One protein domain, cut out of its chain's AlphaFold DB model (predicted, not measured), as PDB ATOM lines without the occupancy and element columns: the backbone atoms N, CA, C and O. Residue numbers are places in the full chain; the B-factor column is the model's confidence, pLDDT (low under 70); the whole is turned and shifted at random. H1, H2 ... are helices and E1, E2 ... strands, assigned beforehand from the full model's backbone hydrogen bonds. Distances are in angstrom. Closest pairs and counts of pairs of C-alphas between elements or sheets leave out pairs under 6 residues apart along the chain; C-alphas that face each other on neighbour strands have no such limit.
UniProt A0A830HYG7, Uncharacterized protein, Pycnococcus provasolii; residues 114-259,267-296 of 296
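Overview. This is residues 114 to 259 and 267 to 296 of the 296 residues of an uncharacterized protein of Pycnococcus provasolii (UniProt A0A830HYG7). Three helices make one end of the domain, H4 and H7 side by side and H3 about perpendicular to both, while a small ribbon of two parallel strands, E1 and E2, lies farther along with the short helix H5 and the helix H8 next to it. H8 makes a corner with H7 and reaches toward the strands; H1, H2 and H6 lie toward the opposite end, and the long stretch of residues 132 to 158 winds from H2 to E1. The printed part has 176 residues, with eight named helices and two named strands in the order H1 H2 E1 H3 H4 H5 E2 H6 H7 H8, mostly helix. It is compact, with a radius of gyration of the C-alphas of 17.4 A and spans of 46 by 38 by 38 A.

Arrangement. H1, residues 114 to 121, touches H2, residues 128 to 131, the closest C-alphas being those of Glu 117 and Gly 128, 5.9 A apart. E1, residues 159 to 166, bends by 81 degrees at residue 162. Its parallel neighbour is E2, residues 228 to 233, at 23 degrees; N 166 and O 232 are 2.8 A apart and N 230 and O 162 2.9 A, both within hydrogen-bond range. Between these strands come H3, residues 169 to 183, H4, residues 193 to 206, and H5, residues 221 to 225, a strand-helix-strand unit, two parallel neighbour strands with helices between them in the chain. H6, residues 238 to 246, is near H1, with 6 pairs of C-alphas within 10 A. H7, residues 270 to 283, touches H4 with residues 271 to 275 alone, at a shallow tilt of 27 degrees, the same way; the closest C-alphas are those of Cys 193 and Cys 272, 5.2 A apart. H3 and H4 only just touch, with 3 pairs of C-alphas within 8 A, the closest Phe 177 and Phe 196 at 7.1 A. H8, residues 285 to 295, touches H5, the closest C-alphas being those of Thr 222 and Asp 287, 5.6 A apart. Every O i to N i+4 pair is within hydrogen-bond range in H1, H3, H4, H5, H6 and H8; H7 has 9 of 10, and H2 is too short for such a pair.

Along the chain. H1 begins with C-alpha 114 at (175.350, 173.966, 219.846). From first to last C-alpha, H3 measures 21.1 A, H4 19.9 A, H7 18.5 A and E1 16.1 A. H8 ends with C-alpha 295 at (164.145, 156.208, 229.846).

Size, cuts and confidence. The C-alphas of Lys 137 and Asp 270 are the two farthest apart, at 51.7 A. Residues 260 to 266 are not printed, and C-alphas 259 and 267 are 18.9 A apart across this cut. The links H2 to E1 and H4 to H5 are long. The mean pLDDT of the printed part is 84.9; it is under 70 in 32 residues, among them 245 to 259 and 267 to 271.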
ATOM      1  N   THR A 114     175.099 173.047 220.973       88.81
ATOM      2  CA  THR A 114     175.350 173.966 219.846       88.81
ATOM      3  C   THR A 114     174.163 174.024 218.888       88.81
ATOM      4  O   THR A 114     173.665 175.103 218.589       88.81
ATOM      5  N   SER A 115     173.629 172.870 218.477       86.06
ATOM      6  CA  SER A 115     172.481 172.823 217.565       86.06
ATOM      7  C   SER A 115     171.226 173.465 218.163       86.06
ATOM      8  O   SER A 115     170.465 174.117 217.451       86.06
ATOM      9  N   ILE A 116     171.000 173.294 219.469       89.25
ATOM     10  CA  ILE A 116     169.883 173.929 220.183       89.25
ATOM     11  C   ILE A 116     170.068 175.448 220.206       89.25
ATOM     12  O   ILE A 116     169.146 176.185 219.862       89.25
ATOM     13  N   GLU A 117     171.258 175.910 220.581       91.38
ATOM     14  CA  GLU A 117     171.615 177.326 220.622       91.38
ATOM     15  C   GLU A 117     171.449 177.997 219.255       91.38
ATOM     16  O   GLU A 117     170.811 179.043 219.179       91.38
ATOM     17  N   ASP A 118     171.936 177.373 218.180       88.06
ATOM     18  CA  ASP A 118     171.822 177.883 216.805       88.06
ATOM     19  C   ASP A 118     170.366 177.989 216.373       88.06
ATOM     20  O   ASP A 118     169.938 178.980 215.777       88.06
ATOM     21  N   THR A 119     169.578 176.970 216.719       85.50
ATOM     22  CA  THR A 119     168.153 176.923 216.405       85.50
ATOM     23  C   THR A 119     167.410 178.072 217.084       85.50
ATOM     24  O   THR A 119     166.636 178.769 216.425       85.50
ATOM     25  N   PHE A 120     167.665 178.323 218.373       87.94
ATOM     26  CA  PHE A 120     167.096 179.474 219.080       87.94
ATOM     27  C   PHE A 120     167.595 180.803 218.503       87.94
ATOM     28  O   PHE A 120     166.788 181.694 218.219       87.94
ATOM     29  N   HIS A 121     168.899 180.917 218.257       88.38
ATOM     30  CA  HIS A 121     169.512 182.138 217.750       88.38
ATOM     31  C   HIS A 121     168.967 182.536 216.375       88.38
ATOM     32  O   HIS A 121     168.639 183.701 216.158       88.38
ATOM     33  N   SER A 122     168.744 181.561 215.485       86.31
ATOM     34  CA  SER A 122     168.138 181.774 214.161       86.31
ATOM     35  C   SER A 122     166.733 182.398 214.208       86.31
ATOM     36  O   SER A 122     166.237 182.898 213.199       86.31
ATOM     37  N   ARG A 123     166.093 182.387 215.384       83.81
ATOM     38  CA  ARG A 123     164.764 182.951 215.657       83.81
ATOM     39  C   ARG A 123     164.814 184.218 216.508       83.81
ATOM     40  O   ARG A 123     163.775 184.690 216.956       83.81
ATOM     41  N   GLY A 124     166.008 184.752 216.759       86.06
ATOM     42  CA  GLY A 124     166.209 185.905 217.631       86.06
ATOM     43  C   GLY A 124     166.011 185.603 219.119       86.06
ATOM     44  O   GLY A 124     165.876 186.537 219.906       86.06
ATOM     45  N   ILE A 125     165.997 184.327 219.517       86.62
ATOM     46  CA  ILE A 125     165.887 183.910 220.917       86.62
ATOM     47  C   ILE A 125     167.292 183.612 221.442       86.62
ATOM     48  O   ILE A 125     168.025 182.811 220.863       86.62
ATOM     49  N   LYS A 126     167.686 184.232 222.558       90.25
ATOM     50  CA  LYS A 126     168.983 183.958 223.190       90.25
ATOM     51  C   LYS A 126     168.913 182.705 224.066       90.25
ATOM     52  O   LYS A 126     168.051 182.596 224.936       90.25
ATOM     53  N   ALA A 127     169.840 181.772 223.876       91.12
ATOM     54  CA  ALA A 127     169.999 180.578 224.706       91.12
ATOM     55  C   ALA A 127     171.475 180.160 224.742       91.12
ATOM     56  O   ALA A 127     172.208 180.426 223.787       91.12
ATOM     57  N   GLY A 128     171.900 179.516 225.835       92.25
ATOM     58  CA  GLY A 128     173.268 179.008 225.994       92.25
ATOM     59  C   GLY A 128     174.324 180.070 225.672       92.25
ATOM     60  O   GLY A 128     174.221 181.186 226.183       92.25
ATOM     61  N   ARG A 129     175.303 179.779 224.809       92.25
ATOM     62  CA  ARG A 129     176.394 180.709 224.453       92.25
ATOM     63  C   ARG A 129     175.922 182.099 224.006       92.25
ATOM     64  O   ARG A 129     176.533 183.089 224.387       92.25
ATOM     65  N   PHE A 130     174.786 182.194 223.309       91.56
ATOM     66  CA  PHE A 130     174.213 183.474 222.861       91.56
ATOM     67  C   PHE A 130     173.499 184.262 223.971       91.56
ATOM     68  O   PHE A 130     173.163 185.428 223.781       91.56
ATOM     69  N   ALA A 131     173.223 183.630 225.114       89.75
ATOM     70  CA  ALA A 131     172.680 184.286 226.303       89.75
ATOM     71  C   ALA A 131     173.777 184.724 227.293       89.75
ATOM     72  O   ALA A 131     173.490 185.491 228.205       89.75
ATOM     73  N   PHE A 132     175.013 184.245 227.127       85.25
ATOM     74  CA  PHE A 132     176.173 184.580 227.968       85.25
ATOM     75  C   PHE A 132     177.099 185.636 227.334       85.25
ATOM     76  O   PHE A 132     178.256 185.746 227.738       85.25
ATOM     77  N   ASP A 133     176.597 186.399 226.361       74.25
ATOM     78  CA  ASP A 133     177.340 187.460 225.673       74.25
ATOM     79  C   ASP A 133     177.861 188.521 226.665       74.25
ATOM     80  O   ASP A 133     177.137 188.960 227.563       74.25
ATOM     81  N   GLU A 134     179.128 188.919 226.523       56.72
ATOM     82  CA  GLU A 134     179.845 189.776 227.481       56.72
ATOM     83  C   GLU A 134     179.269 191.197 227.561       56.72
ATOM     84  O   GLU A 134     179.421 191.879 228.582       56.72
ATOM     85  N   ASP A 135     178.575 191.635 226.510       63.28
ATOM     86  CA  ASP A 135     177.922 192.942 226.454       63.28
ATOM     87  C   ASP A 135     176.603 192.986 227.250       63.28
ATOM     88  O   ASP A 135     176.143 194.067 227.654       63.28
ATOM     89  N   ASP A 136     176.000 191.827 227.536       56.16
ATOM     90  CA  ASP A 136     174.765 191.739 228.305       56.16
ATOM     91  C   ASP A 136     175.055 191.745 229.811       56.16
ATOM     92  O   ASP A 136     175.582 190.814 230.415       56.16
ATOM     93  N   LYS A 137     174.604 192.810 230.482       59.69
ATOM     94  CA  LYS A 137     174.710 192.973 231.947       59.69
ATOM     95  C   LYS A 137     173.893 191.949 232.748       59.69
ATOM     96  O   LYS A 137     173.858 192.039 233.978       59.69
ATOM     97  N   PHE A 138     173.194 191.035 232.082       65.75
ATOM     98  CA  PHE A 138     172.292 190.080 232.700       65.75
ATOM     99  C   PHE A 138     172.612 188.666 232.226       65.75
ATOM    100  O   PHE A 138     172.238 188.264 231.131       65.75
ATOM    101  N   LEU A 139     173.288 187.905 233.088       78.44
ATOM    102  CA  LEU A 139     173.489 186.477 232.871       78.44
ATOM    103  C   LEU A 139     172.155 185.734 233.048       78.44
ATOM    104  O   LEU A 139     171.417 186.051 233.989       78.44
ATOM    105  N   PRO A 140     171.865 184.700 232.240       86.06
ATOM    106  CA  PRO A 140     170.625 183.932 232.359       86.06
ATOM    107  C   PRO A 140     170.550 183.171 233.691       86.06
ATOM    108  O   PRO A 140     169.462 182.899 234.195       86.06
ATOM    109  N   TYR A 141     171.704 182.841 234.283       91.31
ATOM    110  CA  TYR A 141     171.838 182.283 235.626       91.31
ATOM    111  C   TYR A 141     173.267 182.459 236.164       91.31
ATOM    112  O   TYR A 141     174.220 182.675 235.419       91.31
ATOM    113  N   SER A 142     173.433 182.345 237.485       91.75
ATOM    114  CA  SER A 142     174.754 182.362 238.127       91.75
ATOM    115  C   SER A 142     175.461 181.009 238.008       91.75
ATOM    116  O   SER A 142     174.862 179.975 238.320       91.75
ATOM    117  N   THR A 143     176.748 181.017 237.670       93.69
ATOM    118  CA  THR A 143     177.570 179.814 237.461       93.69
ATOM    119  C   THR A 143     178.545 179.559 238.618       93.69
ATOM    120  O   THR A 143     178.732 180.399 239.508       93.69
ATOM    121  N   MET A 144     179.172 178.380 238.643       94.06
ATOM    122  CA  MET A 144     180.157 178.011 239.668       94.06
ATOM    123  C   MET A 144     181.466 178.822 239.620       94.06
ATOM    124  O   MET A 144     182.197 178.800 240.611       94.06
ATOM    125  N   SER A 145     181.726 179.588 238.554       93.06
ATOM    126  CA  SER A 145     182.957 180.372 238.344       93.06
ATOM    127  C   SER A 145     184.209 179.495 238.259       93.06
ATOM    128  O   SER A 145     185.207 179.738 238.938       93.06
ATOM    129  N   VAL A 146     184.126 178.445 237.444       94.69
ATOM    130  CA  VAL A 146     185.218 177.499 237.148       94.69
ATOM    131  C   VAL A 146     185.938 177.917 235.854       94.69
ATOM    132  O   VAL A 146     185.393 178.738 235.122       94.69
ATOM    133  N   PRO A 147     187.166 177.443 235.562       95.00
ATOM    134  CA  PRO A 147     187.934 177.898 234.398       95.00
ATOM    135  C   PRO A 147     187.450 177.248 233.088       95.00
ATOM    136  O   PRO A 147     188.213 176.562 232.416       95.00
ATOM    137  N   CYS A 148     186.183 177.473 232.751       95.25
ATOM    138  CA  CYS A 148     185.523 177.041 231.522       95.25
ATOM    139  C   CYS A 148     184.790 178.239 230.896       95.25
ATOM    140  O   CYS A 148     184.535 179.248 231.562       95.25
ATOM    141  N   SER A 149     184.437 178.130 229.624       94.00
ATOM    142  CA  SER A 149     183.515 179.007 228.920       94.00
ATOM    143  C   SER A 149     182.220 179.124 229.714       94.00
ATOM    144  O   SER A 149     181.701 178.137 230.239       94.00
ATOM    145  N   LYS A 150     181.672 180.340 229.808       92.38
ATOM    146  CA  LYS A 150     180.580 180.650 230.746       92.38
ATOM    147  C   LYS A 150     179.344 179.777 230.553       92.38
ATOM    148  O   LYS A 150     178.732 179.376 231.539       92.38
ATOM    149  N   TRP A 151     179.014 179.451 229.308       93.56
ATOM    150  CA  TRP A 151     177.880 178.592 228.974       93.56
ATOM    151  C   TRP A 151     178.113 177.111 229.322       93.56
ATOM    152  O   TRP A 151     177.138 176.403 229.544       93.56
ATOM    153  N   HIS A 152     179.364 176.652 229.445       96.31
ATOM    154  CA  HIS A 152     179.711 175.295 229.891       96.31
ATOM    155  C   HIS A 152     179.848 175.169 231.413       96.31
ATOM    156  O   HIS A 152     179.944 174.061 231.935       96.31
ATOM    157  N   GLU A 153     179.873 176.272 232.161       95.81
ATOM    158  CA  GLU A 153     179.977 176.190 233.614       95.81
ATOM    159  C   GLU A 153     178.665 175.682 234.245       95.81
ATOM    160  O   GLU A 153     177.587 176.221 233.961       95.81
ATOM    161  N   PRO A 154     178.718 174.725 235.195       97.00
ATOM    162  CA  PRO A 154     177.519 174.316 235.912       97.00
ATOM    163  C   PRO A 154     176.879 175.484 236.687       97.00
ATOM    164  O   PRO A 154     177.591 176.337 237.242       97.00
ATOM    165  N   PRO A 155     175.537 175.522 236.804       96.88
ATOM    166  CA  PRO A 155     174.863 176.521 237.620       96.88
ATOM    167  C   PRO A 155     175.246 176.404 239.100       96.88
ATOM    168  O   PRO A 155     175.325 175.317 239.673       96.88
ATOM    169  N   ARG A 156     175.409 177.545 239.773       96.69
ATOM    170  CA  ARG A 156     175.686 177.585 241.220       96.69
ATOM    171  C   ARG A 156     174.476 177.142 242.052       96.69
ATOM    172  O   ARG A 156     174.610 176.536 243.117       96.69
ATOM    173  N   SER A 157     173.281 177.457 241.572       96.81
ATOM    174  CA  SER A 157     172.000 177.188 242.220       96.81
ATOM    175  C   SER A 157     170.987 176.689 241.202       96.81
ATOM    176  O   SER A 157     171.203 176.805 240.003       96.81
ATOM    177  N   TYR A 158     169.890 176.119 241.698       97.38
ATOM    178  CA  TYR A 158     168.781 175.700 240.850       97.38
ATOM    179  C   TYR A 158     168.236 176.889 240.045       97.38
ATOM    180  O   TYR A 158     168.102 177.990 240.591       97.38
ATOM    181  N   VAL A 159     167.946 176.661 238.764       96.12
ATOM    182  CA  VAL A 159     167.503 177.681 237.810       96.12
ATOM    183  C   VAL A 159     166.050 177.401 237.431       96.12
ATOM    184  O   VAL A 159     165.755 176.452 236.710       96.12
ATOM    185  N   ASN A 160     165.127 178.222 237.933       94.19
ATOM    186  CA  ASN A 160     163.694 178.058 237.683       94.19
ATOM    187  C   ASN A 160     163.349 178.257 236.197       94.19
ATOM    188  O   ASN A 160     163.841 179.204 235.586       94.19
ATOM    189  N   GLY A 161     162.493 177.397 235.635       91.88
ATOM    190  CA  GLY A 161     162.099 177.462 234.223       91.88
ATOM    191  C   GLY A 161     163.204 177.078 233.239       91.88
ATOM    192  O   GLY A 161     163.026 177.246 232.035       91.88
ATOM    193  N   SER A 162     164.346 176.583 233.729       95.19
ATOM    194  CA  SER A 162     165.424 176.098 232.871       95.19
ATOM    195  C   SER A 162     165.095 174.770 232.216       95.19
ATOM    196  O   SER A 162     164.262 173.992 232.690       95.19
ATOM    197  N   PHE A 163     165.810 174.485 231.139       95.62
ATOM    198  CA  PHE A 163     165.905 173.129 230.638       95.62
ATOM    199  C   PHE A 163     167.353 172.780 230.305       95.62
ATOM    200  O   PHE A 163     168.209 173.651 230.140       95.62
ATOM    201  N   CYS A 164     167.623 171.489 230.233       96.81
ATOM    202  CA  CYS A 164     168.916 170.913 229.911       96.81
ATOM    203  C   CYS A 164     168.690 169.583 229.202       96.81
ATOM    204  O   CYS A 164     167.624 168.974 229.316       96.81
ATOM    205  N   VAL A 165     169.705 169.119 228.480       96.25
ATOM    206  CA  VAL A 165     169.625 167.865 227.732       96.25
ATOM    207  C   VAL A 165     170.574 166.845 228.332       96.25
ATOM    208  O   VAL A 165     171.768 167.108 228.458       96.25
ATOM    209  N   LEU A 166     170.029 165.686 228.691       96.62
ATOM    210  CA  LEU A 166     170.751 164.526 229.190       96.62
ATOM    211  C   LEU A 166     170.961 163.525 228.050       96.62
ATOM    212  O   LEU A 166     170.030 163.195 227.314       96.62
ATOM    213  N   ARG A 167     172.181 163.006 227.923       93.94
ATOM    214  CA  ARG A 167     172.551 161.995 226.926       93.94
ATOM    215  C   ARG A 167     173.114 160.754 227.611       93.94
ATOM    216  O   ARG A 167     173.706 160.863 228.684       93.94
ATOM    217  N   ASP A 168     172.978 159.592 226.973       93.38
ATOM    218  CA  ASP A 168     173.676 158.379 227.409       93.38
ATOM    219  C   ASP A 168     175.185 158.679 227.588       93.38
ATOM    220  O   ASP A 168     175.816 159.168 226.639       93.38
ATOM    221  N   PRO A 169     175.780 158.421 228.772       95.69
ATOM    222  CA  PRO A 169     177.152 158.839 229.054       95.69
ATOM    223  C   PRO A 169     178.189 158.228 228.109       95.69
ATOM    224  O   PRO A 169     179.167 158.896 227.772       95.69
ATOM    225  N   TYR A 170     177.978 156.998 227.633       93.25
ATOM    226  CA  TYR A 170     178.895 156.365 226.687       93.25
ATOM    227  C   TYR A 170     178.872 157.078 225.332       93.25
ATOM    228  O   TYR A 170     179.916 157.508 224.843       93.25
ATOM    229  N   THR A 171     177.689 157.288 224.747       88.81
ATOM    230  CA  THR A 171     177.575 158.012 223.468       88.81
ATOM    231  C   THR A 171     178.041 159.466 223.574       88.81
ATOM    232  O   THR A 171     178.579 160.005 222.606       88.81
ATOM    233  N   ARG A 172     177.889 160.101 224.746       93.50
ATOM    234  CA  ARG A 172     178.450 161.428 225.036       93.50
ATOM    235  C   ARG A 172     179.984 161.413 224.982       93.50
ATOM    236  O   ARG A 172     180.559 162.277 224.330       93.50
ATOM    237  N   MET A 173     180.641 160.421 225.588       93.44
ATOM    238  CA  MET A 173     182.107 160.281 225.532       93.44
ATOM    239  C   MET A 173     182.620 160.002 224.117       93.44
ATOM    240  O   MET A 173     183.626 160.574 223.703       93.44
ATOM    241  N   VAL A 174     181.910 159.179 223.338       89.44
ATOM    242  CA  VAL A 174     182.237 158.969 221.915       89.44
ATOM    243  C   VAL A 174     182.136 160.284 221.131       89.44
ATOM    244  O   VAL A 174     182.976 160.568 220.278       89.44
ATOM    245  N   SER A 175     181.138 161.116 221.439       87.81
ATOM    246  CA  SER A 175     180.984 162.440 220.828       87.81
ATOM    247  C   SER A 175     182.156 163.374 221.139       87.81
ATOM    248  O   SER A 175     182.557 164.134 220.259       87.81
ATOM    249  N   GLU A 176     182.689 163.330 222.361       93.19
ATOM    250  CA  GLU A 176     183.844 164.138 222.762       93.19
ATOM    251  C   GLU A 176     185.133 163.668 222.093       93.19
ATOM    252  O   GLU A 176     185.843 164.464 221.485       93.19
ATOM    253  N   PHE A 177     185.379 162.360 222.088       91.31
ATOM    254  CA  PHE A 177     186.523 161.772 221.396       91.31
ATOM    255  C   PHE A 177     186.591 162.175 219.920       91.31
ATOM    256  O   PHE A 177     187.655 162.496 219.386       91.31
ATOM    257  N   ASN A 178     185.435 162.172 219.253       85.62
ATOM    258  CA  ASN A 178     185.331 162.591 217.862       85.62
ATOM    259  C   ASN A 178     185.595 164.088 217.699       85.62
ATOM    260  O   ASN A 178     186.276 164.482 216.754       85.62
ATOM    261  N   TYR A 179     185.085 164.908 218.619       87.19
ATOM    262  CA  TYR A 179     185.317 166.346 218.621       87.19
ATOM    263  C   TYR A 179     186.808 166.679 218.772       87.19
ATOM    264  O   TYR A 179     187.361 167.332 217.891       87.19
ATOM    265  N   GLU A 180     187.490 166.155 219.795       89.00
ATOM    266  CA  GLU A 180     188.922 166.415 220.004       89.00
ATOM    267  C   GLU A 180     189.775 165.986 218.804       89.00
ATOM    268  O   GLU A 180     190.704 166.688 218.396       89.00
ATOM    269  N   LYS A 181     189.447 164.849 218.181       84.25
ATOM    270  CA  LYS A 181     190.146 164.393 216.972       84.25
ATOM    271  C   LYS A 181     190.010 165.353 215.803       84.25
ATOM    272  O   LYS A 181     191.007 165.603 215.123       84.25
ATOM    273  N   ARG A 182     188.805 165.887 215.581       82.81
ATOM    274  CA  ARG A 182     188.574 166.908 214.551       82.81
ATOM    275  C   ARG A 182     189.389 168.164 214.847       82.81
ATOM    276  O   ARG A 182     190.099 168.624 213.958       82.81
ATOM    277  N   GLN A 183     189.402 168.620 216.100       82.81
ATOM    278  CA  GLN A 183     190.191 169.787 216.518       82.81
ATOM    279  C   GLN A 183     191.701 169.604 216.307       82.81
ATOM    280  O   GLN A 183     192.414 170.559 216.011       82.81
ATOM    281  N   MET A 184     192.206 168.371 216.400       80.81
ATOM    282  CA  MET A 184     193.611 168.048 216.126       80.81
ATOM    283  C   MET A 184     193.940 167.884 214.631       80.81
ATOM    284  O   MET A 184     195.075 167.544 214.290       80.81
ATOM    285  N   GLY A 185     192.972 168.077 213.726       75.00
ATOM    286  CA  GLY A 185     193.146 167.845 212.290       75.00
ATOM    287  C   GLY A 185     193.464 166.385 211.948       75.00
ATOM    288  O   GLY A 185     194.033 166.097 210.891       75.00
ATOM    289  N   ALA A 186     193.152 165.449 212.852       68.12
ATOM    290  CA  ALA A 186     193.420 164.039 212.637       68.12
ATOM    291  C   ALA A 186     192.450 163.486 211.585       68.12
ATOM    292  O   ALA A 186     191.232 163.591 211.719       68.12
ATOM    293  N   SER A 187     192.995 162.846 210.545       61.59
ATOM    294  CA  SER A 187     192.204 162.068 209.587       61.59
ATOM    295  C   SER A 187     191.341 161.040 210.334       61.59
ATOM    296  O   SER A 187     191.848 160.349 211.224       61.59
ATOM    297  N   HIS A 188     190.076 160.874 209.922       58.50
ATOM    298  CA  HIS A 188     189.092 159.905 210.453       58.50
ATOM    299  C   HIS A 188     189.558 158.426 210.441       58.50
ATOM    300  O   HIS A 188     188.818 157.517 210.801       58.50
ATOM    301  N   THR A 189     190.790 158.152 210.012       53.97
ATOM    302  CA  THR A 189     191.355 156.828 209.739       53.97
ATOM    303  C   THR A 189     191.818 156.040 210.968       53.97
ATOM    304  O   THR A 189     192.087 154.852 210.829       53.97
ATOM    305  N   SER A 190     191.929 156.640 212.160       62.16
ATOM    306  CA  SER A 190     192.296 155.913 213.395       62.16
ATOM    307  C   SER A 190     191.148 155.922 214.397       62.16
ATOM    308  O   SER A 190     191.218 156.565 215.431       62.16
ATOM    309  N   CYS A 191     190.031 155.283 214.070       73.75
ATOM    310  CA  CYS A 191     188.823 155.276 214.900       73.75
ATOM    311  C   CYS A 191     188.534 153.904 215.510       73.75
ATOM    312  O   CYS A 191     187.407 153.424 215.496       73.75
ATOM    313  N   THR A 192     189.585 153.276 216.044       82.00
ATOM    314  CA  THR A 192     189.504 151.941 216.642       82.00
ATOM    315  C   THR A 192     189.115 151.996 218.120       82.00
ATOM    316  O   THR A 192     189.390 152.983 218.809       82.00
ATOM    317  N   CYS A 193     188.563 150.896 218.638       83.75
ATOM    318  CA  CYS A 193     188.332 150.717 220.073       83.75
ATOM    319  C   CYS A 193     189.617 150.879 220.895       83.75
ATOM    320  O   CYS A 193     189.579 151.436 221.985       83.75
ATOM    321  N   SER A 194     190.777 150.478 220.356       87.81
ATOM    322  CA  SER A 194     192.065 150.663 221.040       87.81
ATOM    323  C   SER A 194     192.457 152.129 221.192       87.81
ATOM    324  O   SER A 194     193.043 152.497 222.208       87.81
ATOM    325  N   ASP A 195     192.155 152.965 220.203       87.50
ATOM    326  CA  ASP A 195     192.452 154.396 220.282       87.50
ATOM    327  C   ASP A 195     191.508 155.092 221.264       87.50
ATOM    328  O   ASP A 195     191.952 155.936 222.042       87.50
ATOM    329  N   PHE A 196     190.229 154.706 221.261       89.50
ATOM    330  CA  PHE A 196     189.244 155.220 222.212       89.50
ATOM    331  C   PHE A 196     189.585 154.822 223.651       89.50
ATOM    332  O   PHE A 196     189.607 155.677 224.530       89.50
ATOM    333  N   ASP A 197     189.940 153.561 223.889       91.81
ATOM    334  CA  ASP A 197     190.334 153.060 225.209       91.81
ATOM    335  C   ASP A 197     191.556 153.800 225.778       91.81
ATOM    336  O   ASP A 197     191.527 154.310 226.901       91.81
ATOM    337  N   LYS A 198     192.616 153.954 224.970       92.06
ATOM    338  CA  LYS A 198     193.806 154.726 225.364       92.06
ATOM    339  C   LYS A 198     193.453 156.166 225.715       92.06
ATOM    340  O   LYS A 198     193.958 156.689 226.708       92.06
ATOM    341  N   TRP A 199     192.600 156.793 224.909       93.25
ATOM    342  CA  TRP A 199     192.148 158.159 225.142       93.25
ATOM    343  C   TRP A 199     191.334 158.276 226.437       93.25
ATOM    344  O   TRP A 199     191.641 159.132 227.261       93.25
ATOM    345  N   ILE A 200     190.397 157.358 226.699       94.75
ATOM    346  CA  ILE A 200     189.623 157.313 227.951       94.75
ATOM    347  C   ILE A 200     190.543 157.206 229.171       94.75
ATOM    348  O   ILE A 200     190.375 157.949 230.139       94.75
ATOM    349  N   HIS A 201     191.553 156.336 229.131       93.94
ATOM    350  CA  HIS A 201     192.512 156.202 230.229       93.94
ATOM    351  C   HIS A 201     193.386 157.449 230.427       93.94
ATOM    352  O   HIS A 201     193.699 157.806 231.572       93.94
ATOM    353  N   GLN A 202     193.764 158.123 229.338       94.94
ATOM    354  CA  GLN A 202     194.478 159.397 229.395       94.94
ATOM    355  C   GLN A 202     193.612 160.473 230.065       94.94
ATOM    356  O   GLN A 202     194.052 161.061 231.054       94.94
ATOM    357  N   MET A 203     192.376 160.664 229.593       95.88
ATOM    358  CA  MET A 203     191.431 161.642 230.144       95.88
ATOM    359  C   MET A 203     191.136 161.365 231.617       95.88
ATOM    360  O   MET A 203     191.261 162.252 232.460       95.88
ATOM    361  N   TYR A 204     190.850 160.109 231.971       95.44
ATOM    362  CA  TYR A 204     190.599 159.710 233.358       95.44
ATOM    363  C   TYR A 204     191.781 160.016 234.289       95.44
ATOM    364  O   TYR A 204     191.594 160.336 235.464       95.44
ATOM    365  N   THR A 205     193.013 159.921 233.787       95.56
ATOM    366  CA  THR A 205     194.214 160.248 234.564       95.56
ATOM    367  C   THR A 205     194.394 161.758 234.710       95.56
ATOM    368  O   THR A 205     194.667 162.231 235.813       95.56
ATOM    369  N   GLU A 206     194.218 162.515 233.628       95.50
ATOM    370  CA  GLU A 206     194.341 163.976 233.613       95.50
ATOM    371  C   GLU A 206     193.326 164.643 234.556       95.50
ATOM    372  O   GLU A 206     193.690 165.440 235.432       95.50
ATOM    373  N   LEU A 207     192.059 164.243 234.448       95.62
ATOM    374  CA  LEU A 207     190.929 164.866 235.140       95.62
ATOM    375  C   LEU A 207     190.934 164.636 236.657       95.62
ATOM    376  O   LEU A 207     190.279 165.371 237.394       95.62
ATOM    377  N   LYS A 208     191.739 163.689 237.161       94.00
ATOM    378  CA  LYS A 208     192.012 163.558 238.606       94.00
ATOM    379  C   LYS A 208     192.729 164.774 239.186       94.00
ATOM    380  O   LYS A 208     192.628 165.021 240.383       94.00
ATOM    381  N   THR A 209     193.484 165.495 238.361       95.31
ATOM    382  CA  THR A 209     194.263 166.666 238.788       95.31
ATOM    383  C   THR A 209     193.628 167.984 238.366       95.31
ATOM    384  O   THR A 209     193.755 168.971 239.085       95.31
ATOM    385  N   ASN A 210     192.905 167.992 237.244       95.06
ATOM    386  CA  ASN A 210     192.168 169.153 236.767       95.06
ATOM    387  C   ASN A 210     190.763 168.744 236.290       95.06
ATOM    388  O   ASN A 210     190.584 168.498 235.101       95.06
ATOM    389  N   PRO A 211     189.756 168.694 237.183       93.75
ATOM    390  CA  PRO A 211     188.390 168.290 236.825       93.75
ATOM    391  C   PRO A 211     187.693 169.203 235.805       93.75
ATOM    392  O   PRO A 211     186.657 168.832 235.263       93.75
ATOM    393  N   TRP A 212     188.244 170.397 235.573       95.75
ATOM    394  CA  TRP A 212     187.705 171.424 234.678       95.75
ATOM    395  C   TRP A 212     188.471 171.507 233.352       95.75
ATOM    396  O   TRP A 212     188.249 172.435 232.578       95.75
ATOM    397  N   ALA A 213     189.403 170.580 233.098       93.81
ATOM    398  CA  ALA A 213     190.080 170.493 231.809       93.81
ATOM    399  C   ALA A 213     189.067 170.286 230.673       93.81
ATOM    400  O   ALA A 213     187.937 169.848 230.906       93.81
ATOM    401  N   HIS A 214     189.501 170.595 229.448       94.94
ATOM    402  CA  HIS A 214     188.685 170.443 228.238       94.94
ATOM    403  C   HIS A 214     187.346 171.170 228.352       94.94
ATOM    404  O   HIS A 214     186.289 170.609 228.105       94.94
ATOM    405  N   ASP A 215     187.403 172.413 228.825       95.81
ATOM    406  CA  ASP A 215     186.257 173.315 228.889       95.81
ATOM    407  C   ASP A 215     185.016 172.732 229.599       95.81
ATOM    408  O   ASP A 215     183.878 172.914 229.174       95.81
ATOM    409  N   CYS A 216     185.239 171.989 230.692       97.19
ATOM    410  CA  CYS A 216     184.204 171.300 231.474       97.19
ATOM    411  C   CYS A 216     183.486 170.144 230.740       97.19
ATOM    412  O   CYS A 216     182.500 169.606 231.262       97.19
ATOM    413  N   HIS A 217     183.988 169.683 229.589       97.12
ATOM    414  CA  HIS A 217     183.347 168.636 228.785       97.12
ATOM    415  C   HIS A 217     183.226 167.282 229.496       97.12
ATOM    416  O   HIS A 217     182.336 166.494 229.181       97.12
ATOM    417  N   PHE A 218     184.055 167.033 230.512       97.44
ATOM    418  CA  PHE A 218     184.043 165.794 231.292       97.44
ATOM    419  C   PHE A 218     183.352 165.913 232.651       97.44
ATOM    420  O   PHE A 218     183.262 164.926 233.387       97.44
ATOM    421  N   VAL A 219     182.822 167.085 233.003       97.44
ATOM    422  CA  VAL A 219     182.039 167.229 234.235       97.44
ATOM    423  C   VAL A 219     180.806 166.308 234.147       97.44
ATOM    424  O   VAL A 219     180.165 166.266 233.085       97.44
ATOM    425  N   PRO A 220     180.466 165.548 235.211       97.88
ATOM    426  CA  PRO A 220     179.275 164.699 235.225       97.88
ATOM    427  C   PRO A 220     178.004 165.500 234.938       97.88
ATOM    428  O   PRO A 220     177.807 166.577 235.507       97.88
ATOM    429  N   GLN A 221     177.126 164.965 234.090       98.06
ATOM    430  CA  GLN A 221     175.861 165.585 233.684       98.06
ATOM    431  C   GLN A 221     174.952 165.840 234.893       98.06
ATOM    432  O   GLN A 221     174.289 166.873 234.963       98.06
ATOM    433  N   THR A 222     174.996 164.958 235.894       98.31
ATOM    434  CA  THR A 222     174.330 165.108 237.202       98.31
ATOM    435  C   THR A 222     174.676 166.410 237.939       98.31
ATOM    436  O   THR A 222     173.832 166.970 238.649       98.31
ATOM    437  N   THR A 223     175.873 166.963 237.713       98.00
ATOM    438  CA  THR A 223     176.277 168.277 238.248       98.00
ATOM    439  C   THR A 223     175.384 169.402 237.716       98.00
ATOM    440  O   THR A 223     175.065 170.337 238.447       98.00
ATOM    441  N   TYR A 224     174.934 169.291 236.464       98.31
ATOM    442  CA  TYR A 224     174.062 170.260 235.806       98.31
ATOM    443  C   TYR A 224     172.588 169.943 236.062       98.31
ATOM    444  O   TYR A 224     171.824 170.820 236.466       98.31
ATOM    445  N   THR A 225     172.180 168.683 235.869       98.06
ATOM    446  CA  THR A 225     170.764 168.289 235.931       98.06
ATOM    447  C   THR A 225     170.160 168.470 237.323       98.06
ATOM    448  O   THR A 225     168.989 168.814 237.435       98.06
ATOM    449  N   SER A 226     170.955 168.369 238.396       97.56
ATOM    450  CA  SER A 226     170.500 168.675 239.765       97.56
ATOM    451  C   SER A 226     170.102 170.145 239.988       97.56
ATOM    452  O   SER A 226     169.480 170.477 241.001       97.56
ATOM    453  N   LYS A 227     170.464 171.041 239.062       98.12
ATOM    454  CA  LYS A 227     170.159 172.481 239.080       98.12
ATOM    455  C   LYS A 227     169.200 172.903 237.966       98.12
ATOM    456  O   LYS A 227     168.895 174.088 237.849       98.12
ATOM    457  N   CYS A 228     168.742 171.944 237.179       96.56
ATOM    458  CA  CYS A 228     167.912 172.132 236.007       96.56
ATOM    459  C   CYS A 228     166.450 171.824 236.345       96.56
ATOM    460  O   CYS A 228     166.171 170.889 237.094       96.56
ATOM    461  N   ASP A 229     165.521 172.626 235.826       95.94
ATOM    462  CA  ASP A 229     164.091 172.446 236.092       95.94
ATOM    463  C   ASP A 229     163.490 171.344 235.206       95.94
ATOM    464  O   ASP A 229     162.829 170.431 235.701       95.94
ATOM    465  N   ASN A 230     163.803 171.365 233.907       94.50
ATOM    466  CA  ASN A 230     163.301 170.398 232.932       94.50
ATOM    467  C   ASN A 230     164.460 169.647 232.266       94.50
ATOM    468  O   ASN A 230     165.216 170.213 231.479       94.50
ATOM    469  N   ILE A 231     164.596 168.357 232.563       95.38
ATOM    470  CA  ILE A 231     165.610 167.503 231.938       95.38
ATOM    471  C   ILE A 231     164.973 166.811 230.731       95.38
ATOM    472  O   ILE A 231     163.954 166.140 230.876       95.38
ATOM    473  N   LEU A 232     165.577 166.969 229.556       93.38
ATOM    474  CA  LEU A 232     165.144 166.353 228.302       93.38
ATOM    475  C   LEU A 232     166.100 165.226 227.919       93.38
ATOM    476  O   LEU A 232     167.316 165.406 228.002       93.38
ATOM    477  N   ILE A 233     165.585 164.093 227.444       91.50
ATOM    478  CA  ILE A 233     166.431 163.017 226.928       91.50
ATOM    479  C   ILE A 233     166.815 163.306 225.477       91.50
ATOM    480  O   ILE A 233     165.966 163.541 224.611       91.50
ATOM    481  N   TYR A 234     168.124 163.294 225.209       80.25
ATOM    482  CA  TYR A 234     168.693 163.510 223.882       80.25
ATOM    483  C   TYR A 234     168.052 162.573 222.847       80.25
ATOM    484  O   TYR A 234     167.795 161.404 223.133       80.25
ATOM    485  N   GLN A 235     167.784 163.101 221.647       68.81
ATOM    486  CA  GLN A 235     167.064 162.460 220.527       68.81
ATOM    487  C   GLN A 235     165.588 162.092 220.769       68.81
ATOM    488  O   GLN A 235     164.825 162.090 219.803       68.81
ATOM    489  N   GLN A 236     165.158 161.821 222.006       71.62
ATOM    490  CA  GLN A 236     163.766 161.467 222.317       71.62
ATOM    491  C   GLN A 236     162.888 162.711 222.489       71.62
ATOM    492  O   GLN A 236     161.859 162.855 221.824       71.62
ATOM    493  N   ASP A 237     163.331 163.639 223.336       75.06
ATOM    494  CA  ASP A 237     162.468 164.710 223.836       75.06
ATOM    495  C   ASP A 237     162.775 166.067 223.217       75.06
ATOM    496  O   ASP A 237     161.892 166.919 223.166       75.06
ATOM    497  N   VAL A 238     163.998 166.281 222.720       74.75
ATOM    498  CA  VAL A 238     164.466 167.608 222.275       74.75
ATOM    499  C   VAL A 238     163.551 168.187 221.195       74.75
ATOM    500  O   VAL A 238     163.038 169.289 221.357       74.75
ATOM    501  N   ASN A 239     163.258 167.434 220.134       68.62
ATOM    502  CA  ASN A 239     162.397 167.925 219.053       68.62
ATOM    503  C   ASN A 239     160.965 168.172 219.531       68.62
ATOM    504  O   ASN A 239     160.384 169.212 219.235       68.62
ATOM    505  N   THR A 240     160.411 167.235 220.302       73.44
ATOM    506  CA  THR A 240     159.061 167.359 220.863       73.44
ATOM    507  C   THR A 240     158.951 168.600 221.744       73.44
ATOM    508  O   THR A 240     157.975 169.338 221.645       73.44
ATOM    509  N   PHE A 241     159.967 168.864 222.564       75.81
ATOM    510  CA  PHE A 241     160.029 170.022 223.444       75.81
ATOM    511  C   PHE A 241     160.164 171.332 222.665       75.81
ATOM    512  O   PHE A 241     159.366 172.243 222.871       75.81
ATOM    513  N   LEU A 242     161.116 171.418 221.729       76.00
ATOM    514  CA  LEU A 242     161.309 172.611 220.898       76.00
ATOM    515  C   LEU A 242     160.046 172.942 220.084       76.00
ATOM    516  O   LEU A 242     159.715 174.112 219.904       76.00
ATOM    517  N   TRP A 243     159.295 171.930 219.639       72.94
ATOM    518  CA  TRP A 243     158.019 172.131 218.947       72.94
ATOM    519  C   TRP A 243     156.911 172.581 219.889       72.94
ATOM    520  O   TRP A 243     156.238 173.562 219.602       72.94
ATOM    521  N   ALA A 244     156.722 171.877 221.005       71.69
ATOM    522  CA  ALA A 244     155.602 172.121 221.905       71.69
ATOM    523  C   ALA A 244     155.711 173.454 222.659       71.69
ATOM    524  O   ALA A 244     154.688 174.069 222.938       71.69
ATOM    525  N   TYR A 245     156.928 173.881 223.007       69.31
ATOM    526  CA  TYR A 245     157.140 175.045 223.873       69.31
ATOM    527  C   TYR A 245     157.574 176.311 223.134       69.31
ATOM    528  O   TYR A 245     157.387 177.400 223.668       69.31
ATOM    529  N   TYR A 246     158.152 176.188 221.935       69.75
ATOM    530  CA  TYR A 246     158.757 177.324 221.224       69.75
ATOM    531  C   TYR A 246     158.342 177.422 219.746       69.75
ATOM    532  O   TYR A 246     158.940 178.189 218.991       69.75
ATOM    533  N   ASP A 247     157.348 176.630 219.326       68.75
ATOM    534  CA  ASP A 247     156.833 176.553 217.950       68.75
ATOM    535  C   ASP A 247     157.942 176.376 216.889       68.75
ATOM    536  O   ASP A 247     157.990 177.002 215.819       68.75
ATOM    537  N   ILE A 248     158.924 175.521 217.199       66.44
ATOM    538  CA  ILE A 248     160.089 175.308 216.336       66.44
ATOM    539  C   ILE A 248     159.817 174.335 215.185       66.44
ATOM    540  O   ILE A 248     160.349 173.243 215.159       66.44
ATOM    541  N   THR A 249     158.973 174.703 214.214       57.31
ATOM    542  CA  THR A 249     158.495 173.784 213.150       57.31
ATOM    543  C   THR A 249     159.565 172.941 212.413       57.31
ATOM    544  O   THR A 249     160.687 173.369 212.151       57.31
ATOM    545  N   LYS A 250     159.147 171.735 211.985       52.38
ATOM    546  CA  LYS A 250     159.902 170.664 211.281       52.38
ATOM    547  C   LYS A 250     160.689 171.043 210.011       52.38
ATOM    548  O   LYS A 250     161.398 170.188 209.488       52.38
ATOM    549  N   ASN A 251     160.513 172.237 209.449       44.59
ATOM    550  CA  ASN A 251     160.842 172.504 208.039       44.59
ATOM    551  C   ASN A 251     162.221 173.123 207.776       44.59
ATOM    552  O   ASN A 251     162.524 173.438 206.623       44.59
ATOM    553  N   GLN A 252     163.081 173.269 208.783       49.22
ATOM    554  CA  GLN A 252     164.475 173.622 208.532       49.22
ATOM    555  C   GLN A 252     165.295 172.350 208.326       49.22
ATOM    556  O   GLN A 252     165.310 171.455 209.167       49.22
ATOM    557  N   ARG A 253     165.907 172.256 207.138       41.16
ATOM    558  CA  ARG A 253     166.782 171.152 206.745       41.16
ATOM    559  C   ARG A 253     167.833 170.954 207.824       41.16
ATOM    560  O   ARG A 253     168.602 171.871 208.100       41.16
ATOM    561  N   THR A 254     167.883 169.747 208.367       37.72
ATOM    562  CA  THR A 254     169.077 169.254 209.035       37.72
ATOM    563  C   THR A 254     170.259 169.428 208.105       37.72
ATOM    564  O   THR A 254     170.186 169.090 206.919       37.72
ATOM    565  N   VAL A 255     171.344 169.983 208.633       34.44
ATOM    566  CA  VAL A 255     172.629 169.958 207.948       34.44
ATOM    567  C   VAL A 255     173.028 168.493 207.847       34.44
ATOM    568  O   VAL A 255     173.493 167.879 208.798       34.44
ATOM    569  N   SER A 256     172.742 167.902 206.691       35.81
ATOM    570  CA  SER A 256     173.100 166.537 206.344       35.81
ATOM    571  C   SER A 256     174.562 166.514 205.917       35.81
ATOM    572  O   SER A 256     174.868 166.339 204.739       35.81
ATOM    573  N   ASN A 257     175.462 166.717 206.866       34.53
ATOM    574  CA  ASN A 257     176.817 166.224 206.731       34.53
ATOM    575  C   ASN A 257     176.930 165.107 207.753       34.53
ATOM    576  O   ASN A 257     177.241 165.337 208.909       34.53
ATOM    577  N   ALA A 258     176.601 163.883 207.341       41.03
ATOM    578  CA  ALA A 258     176.967 162.705 208.107       41.03
ATOM    579  C   ALA A 258     178.498 162.608 208.076       41.03
ATOM    580  O   ALA A 258     179.080 161.922 207.232       41.03
ATOM    581  N   SER A 259     179.165 163.371 208.943       42.09
ATOM    582  CA  SER A 259     180.565 163.141 209.261       42.09
ATOM    583  C   SER A 259     180.665 161.687 209.723       42.09
ATOM    584  O   SER A 259     179.884 161.299 210.594       42.09
ATOM    585  N   GLU A 267     181.548 146.454 214.928       54.69
ATOM    586  CA  GLU A 267     181.061 145.422 215.840       54.69
ATOM    587  C   GLU A 267     181.754 145.664 217.188       54.69
ATOM    588  O   GLU A 267     182.979 145.789 217.224       54.69
ATOM    589  N   GLU A 268     180.977 145.837 218.262       61.22
ATOM    590  CA  GLU A 268     181.495 146.193 219.585       61.22
ATOM    591  C   GLU A 268     182.476 145.096 220.032       61.22
ATOM    592  O   GLU A 268     182.077 144.016 220.485       61.22
ATOM    593  N   ASP A 269     183.772 145.335 219.827       66.88
ATOM    594  CA  ASP A 269     184.809 144.397 220.230       66.88
ATOM    595  C   ASP A 269     184.916 144.361 221.763       66.88
ATOM    596  O   ASP A 269     184.372 145.205 222.484       66.88
ATOM    597  N   ASP A 270     185.581 143.339 222.301       69.19
ATOM    598  CA  ASP A 270     185.644 143.146 223.754       69.19
ATOM    599  C   ASP A 270     186.370 144.290 224.482       69.19
ATOM    600  O   ASP A 270     186.114 144.527 225.669       69.19
ATOM    601  N   LEU A 271     187.233 145.032 223.777       68.56
ATOM    602  CA  LEU A 271     187.895 146.207 224.326       68.56
ATOM    603  C   LEU A 271     186.890 147.353 224.477       68.56
ATOM    604  O   LEU A 271     186.724 147.848 225.588       68.56
ATOM    605  N   CYS A 272     186.126 147.675 223.428       78.81
ATOM    606  CA  CYS A 272     185.036 148.650 223.494       78.81
ATOM    607  C   CYS A 272     184.015 148.303 224.589       78.81
ATOM    608  O   CYS A 272     183.592 149.189 225.333       78.81
ATOM    609  N   LYS A 273     183.665 147.019 224.761       84.50
ATOM    610  CA  LYS A 273     182.771 146.580 225.850       84.50
ATOM    611  C   LYS A 273     183.356 146.865 227.230       84.50
ATOM    612  O   LYS A 273     182.638 147.311 228.123       84.50
ATOM    613  N   THR A 274     184.650 146.610 227.415       90.12
ATOM    614  CA  THR A 274     185.333 146.833 228.697       90.12
ATOM    615  C   THR A 274     185.424 148.325 229.014       90.12
ATOM    616  O   THR A 274     185.050 148.737 230.112       90.12
ATOM    617  N   THR A 275     185.824 149.150 228.042       92.25
ATOM    618  CA  THR A 275     185.867 150.613 228.182       92.25
ATOM    619  C   THR A 275     184.475 151.185 228.458       92.25
ATOM    620  O   THR A 275     184.303 152.004 229.360       92.25
ATOM    621  N   LYS A 276     183.447 150.720 227.739       92.69
ATOM    622  CA  LYS A 276     182.053 151.122 227.964       92.69
ATOM    623  C   LYS A 276     181.586 150.786 229.370       92.69
ATOM    624  O   LYS A 276     181.004 151.640 230.033       92.69
ATOM    625  N   LYS A 277     181.871 149.573 229.844       94.94
ATOM    626  CA  LYS A 277     181.551 149.164 231.211       94.94
ATOM    627  C   LYS A 277     182.214 150.086 232.234       94.94
ATOM    628  O   LYS A 277     181.538 150.566 233.134       94.94
ATOM    629  N   PHE A 278     183.500 150.382 232.065       96.44
ATOM    630  CA  PHE A 278     184.218 151.321 232.930       96.44
ATOM    631  C   PHE A 278     183.553 152.710 232.957       96.44
ATOM    632  O   PHE A 278     183.295 153.255 234.032       96.44
ATOM    633  N   ILE A 279     183.200 153.263 231.792       96.12
ATOM    634  CA  ILE A 279     182.498 154.552 231.688       96.12
ATOM    635  C   ILE A 279     181.159 154.507 232.438       96.12
ATOM    636  O   ILE A 279     180.883 155.388 233.247       96.12
ATOM    637  N   LEU A 280     180.336 153.491 232.178       96.25
ATOM    638  CA  LEU A 280     178.949 153.425 232.645       96.25
ATOM    639  C   LEU A 280     178.794 152.961 234.096       96.25
ATOM    640  O   LEU A 280     177.824 153.329 234.753       96.25
ATOM    641  N   GLU A 281     179.707 152.132 234.594       96.75
ATOM    642  CA  GLU A 281     179.595 151.513 235.918       96.75
ATOM    643  C   GLU A 281     180.588 152.079 236.932       96.75
ATOM    644  O   GLU A 281     180.378 151.905 238.133       96.75
ATOM    645  N   GLU A 282     181.651 152.762 236.507       95.88
ATOM    646  CA  GLU A 282     182.645 153.328 237.424       95.88
ATOM    647  C   GLU A 282     182.716 154.845 237.316       95.88
ATOM    648  O   GLU A 282     182.446 155.535 238.298       95.88
ATOM    649  N   TRP A 283     183.048 155.380 236.141       97.06
ATOM    650  CA  TRP A 283     183.346 156.805 236.016       97.06
ATOM    651  C   TRP A 283     182.086 157.684 236.054       97.06
ATOM    652  O   TRP A 283     182.004 158.617 236.850       97.06
ATOM    653  N   TYR A 284     181.075 157.358 235.250       97.75
ATOM    654  CA  TYR A 284     179.831 158.122 235.115       97.75
ATOM    655  C   TYR A 284     178.608 157.335 235.597       97.75
ATOM    656  O   TYR A 284     177.510 157.495 235.062       97.75
ATOM    657  N   ARG A 285     178.778 156.506 236.636       97.88
ATOM    658  CA  ARG A 285     177.694 155.682 237.199       97.88
ATOM    659  C   ARG A 285     176.434 156.494 237.493       97.88
ATOM    660  O   ARG A 285     175.357 156.117 237.048       97.88
ATOM    661  N   SER A 286     176.565 157.618 238.197       98.19
ATOM    662  CA  SER A 286     175.409 158.442 238.575       98.19
ATOM    663  C   SER A 286     174.687 159.048 237.368       98.19
ATOM    664  O   SER A 286     173.462 159.138 237.373       98.19
ATOM    665  N   ASP A 287     175.417 159.427 236.315       98.06
ATOM    666  CA  ASP A 287     174.797 159.909 235.077       98.06
ATOM    667  C   ASP A 287     174.044 158.778 234.365       98.06
ATOM    668  O   ASP A 287     172.952 158.996 233.843       98.06
ATOM    669  N   HIS A 288     174.610 157.568 234.357       97.69
ATOM    670  CA  HIS A 288     173.994 156.402 233.729       97.69
ATOM    671  C   HIS A 288     172.736 155.948 234.480       97.69
ATOM    672  O   HIS A 288     171.710 155.702 233.854       97.69
ATOM    673  N   GLU A 289     172.771 155.910 235.813       97.81
ATOM    674  CA  GLU A 289     171.596 155.627 236.645       97.81
ATOM    675  C   GLU A 289     170.477 156.649 236.406       97.81
ATOM    676  O   GLU A 289     169.319 156.267 236.229       97.81
ATOM    677  N   LEU A 290     170.815 157.946 236.346       97.19
ATOM    678  CA  LEU A 290     169.850 158.993 236.010       97.19
ATOM    679  C   LEU A 290     169.257 158.774 234.612       97.19
ATOM    680  O   LEU A 290     168.039 158.837 234.459       97.19
ATOM    681  N   PHE A 291     170.098 158.493 233.615       95.75
ATOM    682  CA  PHE A 291     169.658 158.243 232.244       95.75
ATOM    683  C   PHE A 291     168.680 157.064 232.176       95.75
ATOM    684  O   PHE A 291     167.574 157.223 231.665       95.75
ATOM    685  N   LEU A 292     169.026 155.922 232.781       95.12
ATOM    686  CA  LEU A 292     168.157 154.743 232.825       95.12
ATOM    687  C   LEU A 292     166.816 155.041 233.506       95.12
ATOM    688  O   LEU A 292     165.770 154.643 232.994       95.12
ATOM    689  N   ASN A 293     166.830 155.765 234.628       95.88
ATOM    690  CA  ASN A 293     165.613 156.134 235.354       95.88
ATOM    691  C   ASN A 293     164.674 157.033 234.545       95.88
ATOM    692  O   ASN A 293     163.471 157.006 234.777       95.88
ATOM    693  N   MET A 294     165.208 157.833 233.623       91.88
ATOM    694  CA  MET A 294     164.408 158.714 232.775       91.88
ATOM    695  C   MET A 294     163.910 158.045 231.489       91.88
ATOM    696  O   MET A 294     162.966 158.540 230.880       91.88
ATOM    697  N   THR A 295     164.523 156.935 231.072       87.56
ATOM    698  CA  THR A 295     164.145 156.208 229.846       87.56
ATOM    699  C   THR A 295     163.218 155.007 230.068       87.56
ATOM    700  O   THR A 295     162.761 154.414 229.089       87.56
ATOM    701  N   ASN A 296     162.964 154.627 231.325       82.81
ATOM    702  CA  ASN A 296     162.099 153.500 231.708       82.81
ATOM    703  C   ASN A 296     160.663 153.947 232.001       82.81
ATOM    704  O   ASN A 296     159.735 153.232 231.553       82.81
TER     705      ASN A 296